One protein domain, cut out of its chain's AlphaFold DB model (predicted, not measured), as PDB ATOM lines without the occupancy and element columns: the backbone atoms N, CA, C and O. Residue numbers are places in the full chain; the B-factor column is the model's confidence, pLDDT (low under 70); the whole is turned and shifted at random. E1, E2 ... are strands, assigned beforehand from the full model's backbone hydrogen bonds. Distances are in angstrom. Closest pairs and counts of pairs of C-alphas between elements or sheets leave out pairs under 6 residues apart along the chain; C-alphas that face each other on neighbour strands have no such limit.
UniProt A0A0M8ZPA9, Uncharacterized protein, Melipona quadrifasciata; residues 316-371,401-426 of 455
ATOM      1  N   ALA A 316      -3.908   6.994  41.330       83.00
ATOM      2  CA  ALA A 316      -5.311   6.773  41.648       83.00
ATOM      3  C   ALA A 316      -5.516   6.663  43.166       83.00
ATOM      4  O   ALA A 316      -4.810   5.906  43.830       83.00
ATOM      5  N   GLY A 317      -6.487   7.398  43.708       86.56
ATOM      6  CA  GLY A 317      -6.900   7.331  45.111       86.56
ATOM      7  C   GLY A 317      -7.094   8.703  45.771       86.56
ATOM      8  O   GLY A 317      -6.668   9.719  45.222       86.56
ATOM      9  N   PRO A 318      -7.748   8.761  46.948       81.31
ATOM     10  CA  PRO A 318      -7.828   9.981  47.745       81.31
ATOM     11  C   PRO A 318      -6.432  10.395  48.219       81.31
ATOM     12  O   PRO A 318      -5.779   9.659  48.961       81.31
ATOM     13  N   LEU A 319      -5.974  11.575  47.808       84.56
ATOM     14  CA  LEU A 319      -4.665  12.108  48.181       84.56
ATOM     15  C   LEU A 319      -4.859  13.247  49.175       84.56
ATOM     16  O   LEU A 319      -5.286  14.345  48.821       84.56
ATOM     17  N   LEU A 320      -4.546  12.971  50.439       81.62
ATOM     18  CA  LEU A 320      -4.501  13.966  51.506       81.62
ATOM     19  C   LEU A 320      -3.075  14.529  51.582       81.62
ATOM     20  O   LEU A 320      -2.277  14.121  52.422       81.62
ATOM     21  N   GLY A 321      -2.724  15.412  50.650       83.75
ATOM     22  CA  GLY A 321      -1.410  16.049  50.605       83.75
ATOM     23  C   GLY A 321      -1.008  16.543  49.212       83.75
ATOM     24  O   GLY A 321      -1.722  16.308  48.237       83.75
ATOM     25  N   PRO A 322       0.136  17.245  49.100       82.69
ATOM     26  CA  PRO A 322       0.669  17.684  47.816       82.69
ATOM     27  C   PRO A 322       0.975  16.488  46.906       82.69
ATOM     28  O   PRO A 322       1.726  15.593  47.293       82.69
ATOM     29  N   ALA A 323       0.437  16.501  45.689       83.31
ATOM     30  CA  ALA A 323       0.692  15.485  44.676       83.31
ATOM     31  C   ALA A 323       1.399  16.133  43.483       83.31
ATOM     32  O   ALA A 323       0.893  17.087  42.893       83.31
ATOM     33  N   ALA A 324       2.580  15.640  43.119       84.75
ATOM     34  CA  ALA A 324       3.309  16.134  41.960       84.75
ATOM     35  C   ALA A 324       3.755  14.966  41.085       84.75
ATOM     36  O   ALA A 324       4.461  14.075  41.551       84.75
ATOM     37  N   LEU A 325       3.367  14.994  39.815       83.06
ATOM     38  CA  LEU A 325       3.885  14.101  38.793       83.06
ATOM     39  C   LEU A 325       4.802  14.933  37.893       83.06
ATOM     40  O   LEU A 325       4.343  15.815  37.167       83.06
ATOM     41  N   SER A 326       6.111  14.710  38.025       84.06
ATOM     42  CA  SER A 326       7.151  15.487  37.349       84.06
ATOM     43  C   SER A 326       8.039  14.582  36.501       84.06
ATOM     44  O   SER A 326       8.615  13.633  37.026       84.06
ATOM     45  N   GLY A 327       8.190  14.902  35.219       84.75
ATOM     46  CA  GLY A 327       9.054  14.185  34.278       84.75
ATOM     47  C   GLY A 327       8.407  13.985  32.902       84.75
ATOM     48  O   GLY A 327       7.196  14.153  32.764       84.75
ATOM     49  N   PRO A 328       9.197  13.660  31.863       78.38
ATOM     50  CA  PRO A 328       8.652  13.226  30.583       78.38
ATOM     51  C   PRO A 328       7.919  11.892  30.767       78.38
ATOM     52  O   PRO A 328       8.520  10.904  31.191       78.38
ATOM     53  N   ILE A 329       6.626  11.870  30.455       82.88
ATOM     54  CA  ILE A 329       5.790  10.673  30.520       82.88
ATOM     55  C   ILE A 329       5.506  10.255  29.085       82.88
ATOM     56  O   ILE A 329       4.815  10.949  28.340       82.88
ATOM     57  N   VAL A 330       6.071   9.117  28.701       78.75
ATOM     58  CA  VAL A 330       5.681   8.418  27.478       78.75
ATOM     59  C   VAL A 330       4.446   7.606  27.852       78.75
ATOM     60  O   VAL A 330       4.539   6.729  28.709       78.75
ATOM     61  N   GLY A 331       3.292   7.945  27.285       85.12
ATOM     62  CA  GLY A 331       1.997   7.339  27.587       85.12
ATOM     63  C   GLY A 331       0.999   8.230  28.341       85.12
ATOM     64  O   GLY A 331       1.346   9.325  28.789       85.12
ATOM     65  N   PRO A 332      -0.263   7.780  28.491       81.06
ATOM     66  CA  PRO A 332      -1.298   8.517  29.209       81.06
ATOM     67  C   PRO A 332      -0.926   8.748  30.679       81.06
ATOM     68  O   PRO A 332      -0.503   7.830  31.390       81.06
ATOM     69  N   ALA A 333      -1.129   9.982  31.141       84.06
ATOM     70  CA  ALA A 333      -0.988  10.359  32.543       84.06
ATOM     71  C   ALA A 333      -2.370  10.607  33.162       84.06
ATOM     72  O   ALA A 333      -3.120  11.444  32.659       84.06
ATOM     73  N   ALA A 334      -2.716   9.907  34.245       83.50
ATOM     74  CA  ALA A 334      -4.012  10.056  34.909       83.50
ATOM     75  C   ALA A 334      -3.854  10.341  36.409       83.50
ATOM     76  O   ALA A 334      -3.289   9.536  37.142       83.50
ATOM     77  N   LEU A 335      -4.386  11.466  36.881       83.69
ATOM     78  CA  LEU A 335      -4.578  11.726  38.308       83.69
ATOM     79  C   LEU A 335      -6.062  11.526  38.609       83.69
ATOM     80  O   LEU A 335      -6.872  12.370  38.237       83.69
ATOM     81  N   ALA A 336      -6.409  10.393  39.217       81.62
ATOM     82  CA  ALA A 336      -7.791   9.983  39.443       81.62
ATOM     83  C   ALA A 336      -8.104   9.901  40.943       81.62
ATOM     84  O   ALA A 336      -7.654   8.993  41.637       81.62
ATOM     85  N   GLY A 337      -8.911  10.824  41.454       83.44
ATOM     86  CA  GLY A 337      -9.377  10.818  42.841       83.44
ATOM     87  C   GLY A 337      -9.441  12.214  43.465       83.44
ATOM     88  O   GLY A 337      -8.908  13.171  42.904       83.44
ATOM     89  N   PRO A 338     -10.110  12.366  44.623       77.88
ATOM     90  CA  PRO A 338     -10.109  13.624  45.363       77.88
ATOM     91  C   PRO A 338      -8.694  13.960  45.845       77.88
ATOM     92  O   PRO A 338      -8.066  13.146  46.525       77.88
ATOM     93  N   VAL A 339      -8.206  15.162  45.539       83.12
ATOM     94  CA  VAL A 339      -6.905  15.652  46.015       83.12
ATOM     95  C   VAL A 339      -7.136  16.837  46.940       83.12
ATOM     96  O   VAL A 339      -7.592  17.890  46.503       83.12
ATOM     97  N   ALA A 340      -6.822  16.673  48.220       81.25
ATOM     98  CA  ALA A 340      -6.808  17.753  49.198       81.25
ATOM     99  C   ALA A 340      -5.364  18.244  49.365       81.25
ATOM    100  O   ALA A 340      -4.606  17.734  50.191       81.25
ATOM    101  N   GLY A 341      -4.969  19.209  48.536       81.50
ATOM    102  CA  GLY A 341      -3.612  19.750  48.491       81.50
ATOM    103  C   GLY A 341      -3.211  20.240  47.094       81.50
ATOM    104  O   GLY A 341      -3.944  20.031  46.127       81.50
ATOM    105  N   PRO A 342      -2.053  20.914  46.958       79.88
ATOM    106  CA  PRO A 342      -1.548  21.352  45.660       79.88
ATOM    107  C   PRO A 342      -1.271  20.158  44.738       79.88
ATOM    108  O   PRO A 342      -0.541  19.243  45.125       79.88
ATOM    109  N   ALA A 343      -1.798  20.199  43.515       80.69
ATOM    110  CA  ALA A 343      -1.557  19.184  42.490       80.69
ATOM    111  C   ALA A 343      -0.724  19.773  41.341       80.69
ATOM    112  O   ALA A 343      -1.089  20.805  40.773       80.69
ATOM    113  N   ARG A 344       0.403  19.148  40.986       81.81
ATOM    114  CA  ARG A 344       1.266  19.604  39.884       81.81
ATOM    115  C   ARG A 344       1.534  18.482  38.890       81.81
ATOM    116  O   ARG A 344       2.099  17.461  39.260       81.81
ATOM    117  N   LEU A 345       1.197  18.699  37.625       81.19
ATOM    118  CA  LEU A 345       1.648  17.865  36.514       81.19
ATOM    119  C   LEU A 345       2.671  18.678  35.717       81.19
ATOM    120  O   LEU A 345       2.315  19.698  35.127       81.19
ATOM    121  N   SER A 346       3.940  18.275  35.746       78.81
ATOM    122  CA  SER A 346       5.034  19.015  35.110       78.81
ATOM    123  C   SER A 346       5.863  18.109  34.205       78.81
ATOM    124  O   SER A 346       6.609  17.265  34.689       78.81
ATOM    125  N   GLY A 347       5.783  18.301  32.892       79.25
ATOM    126  CA  GLY A 347       6.553  17.507  31.929       79.25
ATOM    127  C   GLY A 347       5.836  17.300  30.601       79.25
ATOM    128  O   GLY A 347       4.644  17.565  30.476       79.25
ATOM    129  N   ALA A 348       6.578  16.859  29.585       77.88
ATOM    130  CA  ALA A 348       5.982  16.469  28.311       77.88
ATOM    131  C   ALA A 348       5.209  15.156  28.493       77.88
ATOM    132  O   ALA A 348       5.778  14.187  28.994       77.88
ATOM    133  N   VAL A 349       3.937  15.135  28.098       77.25
ATOM    134  CA  VAL A 349       3.083  13.943  28.146       77.25
ATOM    135  C   VAL A 349       2.741  13.553  26.717       77.25
ATOM    136  O   VAL A 349       2.082  14.319  26.012       77.25
ATOM    137  N   ASP A 350       3.197  12.378  26.296       75.88
ATOM    138  CA  ASP A 350       2.925  11.806  24.975       75.88
ATOM    139  C   ASP A 350       1.865  10.704  25.117       75.88
ATOM    140  O   ASP A 350       2.183   9.538  25.326       75.88
ATOM    141  N   GLY A 351       0.588  11.083  25.125       76.50
ATOM    142  CA  GLY A 351      -0.541  10.172  25.360       76.50
ATOM    143  C   GLY A 351      -1.788  10.807  25.981       76.50
ATOM    144  O   GLY A 351      -2.755  10.099  26.248       76.50
ATOM    145  N   GLY A 352      -1.795  12.128  26.191       77.75
ATOM    146  CA  GLY A 352      -2.873  12.834  26.883       77.75
ATOM    147  C   GLY A 352      -2.722  12.818  28.410       77.75
ATOM    148  O   GLY A 352      -2.195  11.880  29.007       77.75
ATOM    149  N   ALA A 353      -3.187  13.891  29.045       77.62
ATOM    150  CA  ALA A 353      -3.227  14.029  30.495       77.62
ATOM    151  C   ALA A 353      -4.682  14.170  30.949       77.62
ATOM    152  O   ALA A 353      -5.409  15.023  30.438       77.62
ATOM    153  N   VAL A 354      -5.098  13.346  31.908       80.38
ATOM    154  CA  VAL A 354      -6.447  13.364  32.478       80.38
ATOM    155  C   VAL A 354      -6.341  13.609  33.979       80.38
ATOM    156  O   VAL A 354      -5.707  12.849  34.704       80.38
ATOM    157  N   VAL A 355      -6.984  14.667  34.461       78.75
ATOM    158  CA  VAL A 355      -7.176  14.901  35.895       78.75
ATOM    159  C   VAL A 355      -8.661  14.716  36.174       78.75
ATOM    160  O   VAL A 355      -9.474  15.518  35.719       78.75
ATOM    161  N   THR A 356      -9.024  13.640  36.871       73.69
ATOM    162  CA  THR A 356     -10.403  13.366  37.287       73.69
ATOM    163  C   THR A 356     -10.512  13.404  38.807       73.69
ATOM    164  O   THR A 356      -9.769  12.739  39.522       73.69
ATOM    165  N   GLY A 357     -11.466  14.181  39.320       77.25
ATOM    166  CA  GLY A 357     -11.712  14.326  40.757       77.25
ATOM    167  C   GLY A 357     -11.670  15.777  41.227       77.25
ATOM    168  O   GLY A 357     -11.184  16.667  40.533       77.25
ATOM    169  N   ALA A 358     -12.225  16.027  42.415       73.88
ATOM    170  CA  ALA A 358     -12.183  17.344  43.034       73.88
ATOM    171  C   ALA A 358     -10.766  17.629  43.552       73.88
ATOM    172  O   ALA A 358     -10.269  16.909  44.422       73.88
ATOM    173  N   VAL A 359     -10.127  18.682  43.039       73.25
ATOM    174  CA  VAL A 359      -8.853  19.185  43.562       73.25
ATOM    175  C   VAL A 359      -9.141  20.372  44.478       73.25
ATOM    176  O   VAL A 359      -9.471  21.463  44.022       73.25
ATOM    177  N   ALA A 360      -9.033  20.156  45.784       75.19
ATOM    178  CA  ALA A 360      -9.102  21.201  46.795       75.19
ATOM    179  C   ALA A 360      -7.697  21.791  47.008       75.19
ATOM    180  O   ALA A 360      -6.987  21.436  47.952       75.19
ATOM    181  N   GLY A 361      -7.273  22.667  46.094       75.25
ATOM    182  CA  GLY A 361      -5.987  23.366  46.149       75.25
ATOM    183  C   GLY A 361      -5.555  23.932  44.789       75.25
ATOM    184  O   GLY A 361      -6.151  23.591  43.767       75.25
ATOM    185  N   PRO A 362      -4.523  24.795  44.740       73.50
ATOM    186  CA  PRO A 362      -3.994  25.303  43.478       73.50
ATOM    187  C   PRO A 362      -3.450  24.145  42.633       73.50
ATOM    188  O   PRO A 362      -2.611  23.365  43.098       73.50
ATOM    189  N   SER A 363      -3.919  24.052  41.388       70.00
ATOM    190  CA  SER A 363      -3.479  23.039  40.430       70.00
ATOM    191  C   SER A 363      -2.775  23.673  39.236       70.00
ATOM    192  O   SER A 363      -3.227  24.676  38.677       70.00
ATOM    193  N   LEU A 364      -1.634  23.091  38.869       75.31
ATOM    194  CA  LEU A 364      -0.832  23.523  37.730       75.31
ATOM    195  C   LEU A 364      -0.564  22.323  36.828       75.31
ATOM    196  O   LEU A 364       0.062  21.351  37.257       75.31
ATOM    197  N   VAL A 365      -0.973  22.433  35.570       77.44
ATOM    198  CA  VAL A 365      -0.517  21.542  34.504       77.44
ATOM    199  C   VAL A 365       0.390  22.355  33.586       77.44
ATOM    200  O   VAL A 365      -0.065  23.290  32.926       77.44
ATOM    201  N   SER A 366       1.683  22.030  33.593       72.88
ATOM    202  CA  SER A 366       2.720  22.736  32.837       72.88
ATOM    203  C   SER A 366       3.530  21.744  32.010       72.88
ATOM    204  O   SER A 366       4.334  20.979  32.542       72.88
ATOM    205  N   GLY A 367       3.344  21.756  30.693       75.62
ATOM    206  CA  GLY A 367       4.033  20.827  29.804       75.62
ATOM    207  C   GLY A 367       3.416  20.750  28.415       75.62
ATOM    208  O   GLY A 367       2.300  21.209  28.191       75.62
ATOM    209  N   SER A 368       4.159  20.183  27.464       70.31
ATOM    210  CA  SER A 368       3.620  19.870  26.135       70.31
ATOM    211  C   SER A 368       2.804  18.585  26.224       70.31
ATOM    212  O   SER A 368       3.361  17.540  26.558       70.31
ATOM    213  N   VAL A 369       1.504  18.659  25.944       67.50
ATOM    214  CA  VAL A 369       0.631  17.480  25.880       67.50
ATOM    215  C   VAL A 369       0.407  17.136  24.411       67.50
ATOM    216  O   VAL A 369      -0.234  17.894  23.673       67.50
ATOM    217  N   ALA A 370       0.958  16.005  23.981       57.84
ATOM    218  CA  ALA A 370       0.665  15.382  22.700       57.84
ATOM    219  C   ALA A 370      -0.318  14.224  22.941       57.84
ATOM    220  O   ALA A 370      -0.134  13.436  23.863       57.84
ATOM    221  N   GLY A 371      -1.397  14.140  22.160       54.59
ATOM    222  CA  GLY A 371      -2.409  13.076  22.271       54.59
ATOM    223  C   GLY A 371      -3.810  13.566  22.654       54.59
ATOM    224  O   GLY A 371      -3.990  14.677  23.142       54.59
ATOM    225  N   ALA A 401      -7.521  26.954  38.557       48.84
ATOM    226  CA  ALA A 401      -6.736  26.044  37.728       48.84
ATOM    227  C   ALA A 401      -5.977  26.841  36.655       48.84
ATOM    228  O   ALA A 401      -6.555  27.720  36.004       48.84
ATOM    229  N   VAL A 402      -4.692  26.530  36.461       54.53
ATOM    230  CA  VAL A 402      -3.873  27.114  35.389       54.53
ATOM    231  C   VAL A 402      -3.362  26.009  34.471       54.53
ATOM    232  O   VAL A 402      -2.634  25.114  34.908       54.53
ATOM    233  N   LEU A 403      -3.733  26.093  33.193       62.00
ATOM    234  CA  LEU A 403      -3.181  25.264  32.121       62.00
ATOM    235  C   LEU A 403      -2.278  26.148  31.257       62.00
ATOM    236  O   LEU A 403      -2.760  27.103  30.641       62.00
ATOM    237  N   ALA A 404      -0.981  25.837  31.231       51.53
ATOM    238  CA  ALA A 404       0.015  26.586  30.470       51.53
ATOM    239  C   ALA A 404       0.873  25.640  29.618       51.53
ATOM    240  O   ALA A 404       1.545  24.747  30.138       51.53
ATOM    241  N   GLY A 405       0.868  25.853  28.301       56.44
ATOM    242  CA  GLY A 405       1.726  25.124  27.367       56.44
ATOM    243  C   GLY A 405       1.105  24.932  25.979       56.44
ATOM    244  O   GLY A 405      -0.097  25.130  25.799       56.44
ATOM    245  N   PRO A 406       1.913  24.562  24.971       50.84
ATOM    246  CA  PRO A 406       1.405  24.150  23.670       50.84
ATOM    247  C   PRO A 406       0.647  22.819  23.796       50.84
ATOM    248  O   PRO A 406       1.220  21.803  24.187       50.84
ATOM    249  N   ALA A 407      -0.643  22.834  23.453       55.94
ATOM    250  CA  ALA A 407      -1.474  21.642  23.326       55.94
ATOM    251  C   ALA A 407      -1.684  21.350  21.837       55.94
ATOM    252  O   ALA A 407      -2.186  22.199  21.104       55.94
ATOM    253  N   ALA A 408      -1.288  20.163  21.377       50.28
ATOM    254  CA  ALA A 408      -1.466  19.761  19.977       50.28
ATOM    255  C   ALA A 408      -2.863  19.164  19.694       50.28
ATOM    256  O   ALA A 408      -3.170  18.820  18.556       50.28
ATOM    257  N   ALA A 409      -3.703  19.024  20.724       54.72
ATOM    258  CA  ALA A 409      -5.029  18.413  20.674       54.72
ATOM    259  C   ALA A 409      -6.018  19.169  21.592       54.72
ATOM    260  O   ALA A 409      -5.575  19.948  22.442       54.72
ATOM    261  N   PRO A 410      -7.344  18.963  21.447       49.34
ATOM    262  CA  PRO A 410      -8.342  19.579  22.319       49.34
ATOM    263  C   PRO A 410      -8.068  19.247  23.789       49.34
ATOM    264  O   PRO A 410      -7.920  18.080  24.141       49.34
ATOM    265  N   ALA A 411      -8.020  20.270  24.641       50.78
ATOM    266  CA  ALA A 411      -7.974  20.121  26.089       50.78
ATOM    267  C   ALA A 411      -9.353  20.479  26.659       50.78
ATOM    268  O   ALA A 411      -9.838  21.594  26.459       50.78
ATOM    269  N   ALA A 412      -9.984  19.536  27.355       52.50
ATOM    270  CA  ALA A 412     -11.239  19.757  28.065       52.50
ATOM    271  C   ALA A 412     -10.978  19.756  29.577       52.50
ATOM    272  O   ALA A 412     -10.453  18.787  30.120       52.50
ATOM    273  N   LEU A 413     -11.358  20.838  30.259       56.31
ATOM    274  CA  LEU A 413     -11.458  20.879  31.717       56.31
ATOM    275  C   LEU A 413     -12.939  20.718  32.078       56.31
ATOM    276  O   LEU A 413     -13.755  21.581  31.751       56.31
ATOM    277  N   ALA A 414     -13.289  19.609  32.730       47.25
ATOM    278  CA  ALA A 414     -14.646  19.320  33.182       47.25
ATOM    279  C   ALA A 414     -14.682  19.215  34.713       47.25
ATOM    280  O   ALA A 414     -13.923  18.454  35.307       47.25
ATOM    281  N   GLY A 415     -15.563  19.993  35.342       56.88
ATOM    282  CA  GLY A 415     -15.715  20.086  36.795       56.88
ATOM    283  C   GLY A 415     -15.922  21.536  37.252       56.88
ATOM    284  O   GLY A 415     -15.735  22.457  36.454       56.88
ATOM    285  N   PRO A 416     -16.331  21.768  38.510       56.09
ATOM    286  CA  PRO A 416     -16.416  23.116  39.061       56.09
ATOM    287  C   PRO A 416     -15.010  23.727  39.148       56.09
ATOM    288  O   PRO A 416     -14.166  23.255  39.904       56.09
ATOM    289  N   ILE A 417     -14.767  24.782  38.370       55.75
ATOM    290  CA  ILE A 417     -13.546  25.588  38.436       55.75
ATOM    291  C   ILE A 417     -13.907  26.890  39.150       55.75
ATOM    292  O   ILE A 417     -14.727  27.662  38.649       55.75
ATOM    293  N   THR A 418     -13.319  27.143  40.315       57.03
ATOM    294  CA  THR A 418     -13.457  28.431  41.000       57.03
ATOM    295  C   THR A 418     -12.506  29.455  40.383       57.03
ATOM    296  O   THR A 418     -11.353  29.164  40.070       57.03
ATOM    297  N   ALA A 419     -13.000  30.674  40.156       48.84
ATOM    298  CA  ALA A 419     -12.178  31.771  39.655       48.84
ATOM    299  C   ALA A 419     -11.082  32.152  40.677       48.84
ATOM    300  O   ALA A 419     -11.336  32.062  41.883       48.84
ATOM    301  N   PRO A 420      -9.896  32.620  40.227       55.44
ATOM    302  CA  PRO A 420      -9.519  32.925  38.837       55.44
ATOM    303  C   PRO A 420      -8.832  31.752  38.114       55.44
ATOM    304  O   PRO A 420      -7.765  31.314  38.526       55.44
ATOM    305  N   ALA A 421      -9.381  31.286  36.988       53.62
ATOM    306  CA  ALA A 421      -8.733  30.287  36.132       53.62
ATOM    307  C   ALA A 421      -8.083  30.948  34.911       53.62
ATOM    308  O   ALA A 421      -8.712  31.774  34.247       53.62
ATOM    309  N   LEU A 422      -6.838  30.578  34.605       58.88
ATOM    310  CA  LEU A 422      -6.100  31.083  33.444       58.88
ATOM    311  C   LEU A 422      -5.744  29.912  32.530       58.88
ATOM    312  O   LEU A 422      -4.953  29.045  32.895       58.88
ATOM    313  N   ILE A 423      -6.312  29.899  31.328       64.69
ATOM    314  CA  ILE A 423      -5.966  28.933  30.284       64.69
ATOM    315  C   ILE A 423      -5.209  29.705  29.207       64.69
ATOM    316  O   ILE A 423      -5.799  30.534  28.515       64.69
ATOM    317  N   ALA A 424      -3.905  29.465  29.086       52.47
ATOM    318  CA  ALA A 424      -3.052  30.127  28.106       52.47
ATOM    319  C   ALA A 424      -2.362  29.075  27.228       52.47
ATOM    320  O   ALA A 424      -1.527  28.303  27.702       52.47
ATOM    321  N   GLY A 425      -2.704  29.047  25.938       53.22
ATOM    322  CA  GLY A 425      -2.098  28.130  24.975       53.22
ATOM    323  C   GLY A 425      -2.331  28.558  23.520       53.22
ATOM    324  O   GLY A 425      -3.338  29.204  23.228       53.22
ATOM    325  N   PRO A 426      -1.406  28.231  22.601       48.09
ATOM    326  CA  PRO A 426      -1.539  28.523  21.180       48.09
ATOM    327  C   PRO A 426      -2.616  27.628  20.541       48.09
ATOM    328  O   PRO A 426      -2.420  26.431  20.379       48.09
TER     329      PRO A 426
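Overview. This is residues 316 to 371 and 401 to 426 of the 455 residues of an uncharacterized protein of Melipona quadrifasciata (UniProt A0A0M8ZPA9). Little regular structure is named, 27 of 82 printed residues, but the chain winds in stacked turns, a solenoid: one wall is the nearly flat parallel sheet E1 E3 E5 E6 E7, the wall across from it the shorter parallel sheet E2 E4. The unnamed residues 405 to 421 loop out between E6 and E7. The seven strands follow as E1 to E7, with no named helix: all strand, compact, radius of gyration of the C-alphas 11.9 A, spans 30 by 26 by 17 A.

Arrangement. E1, residues 323 to 326, neighbours E3, residues 343 to 346 (N 325 and O 344, 2.8 A). E3 neighbours E5, residues 363 to 366 (N 345 and O 364, 2.9 A). E5 neighbours E6, residues 401 to 404 (N 365 and O 402, 3.2 A). E6 neighbours E7, residues 422 to 424 (N 424 and O 403, 3.1 A). E2, residues 333 to 336, neighbours E4, residues 353 to 356 (N 335 and O 354, 2.9 A).

Along the chain. E1 begins at C-alpha 323 (0.692, 15.485, 44.676); E7 ends at C-alpha 424 (-3.052, 30.127, 28.106). E1 is 9.8 A long, E7 6.2 A.

Size, cuts and confidence. Residues 372 to 400 are not printed, a 20.6 A gap between C-alphas 371 and 401. The link E6 to E7 is long. Residues 369 to 371 and 401 to 426 have pLDDT under 70.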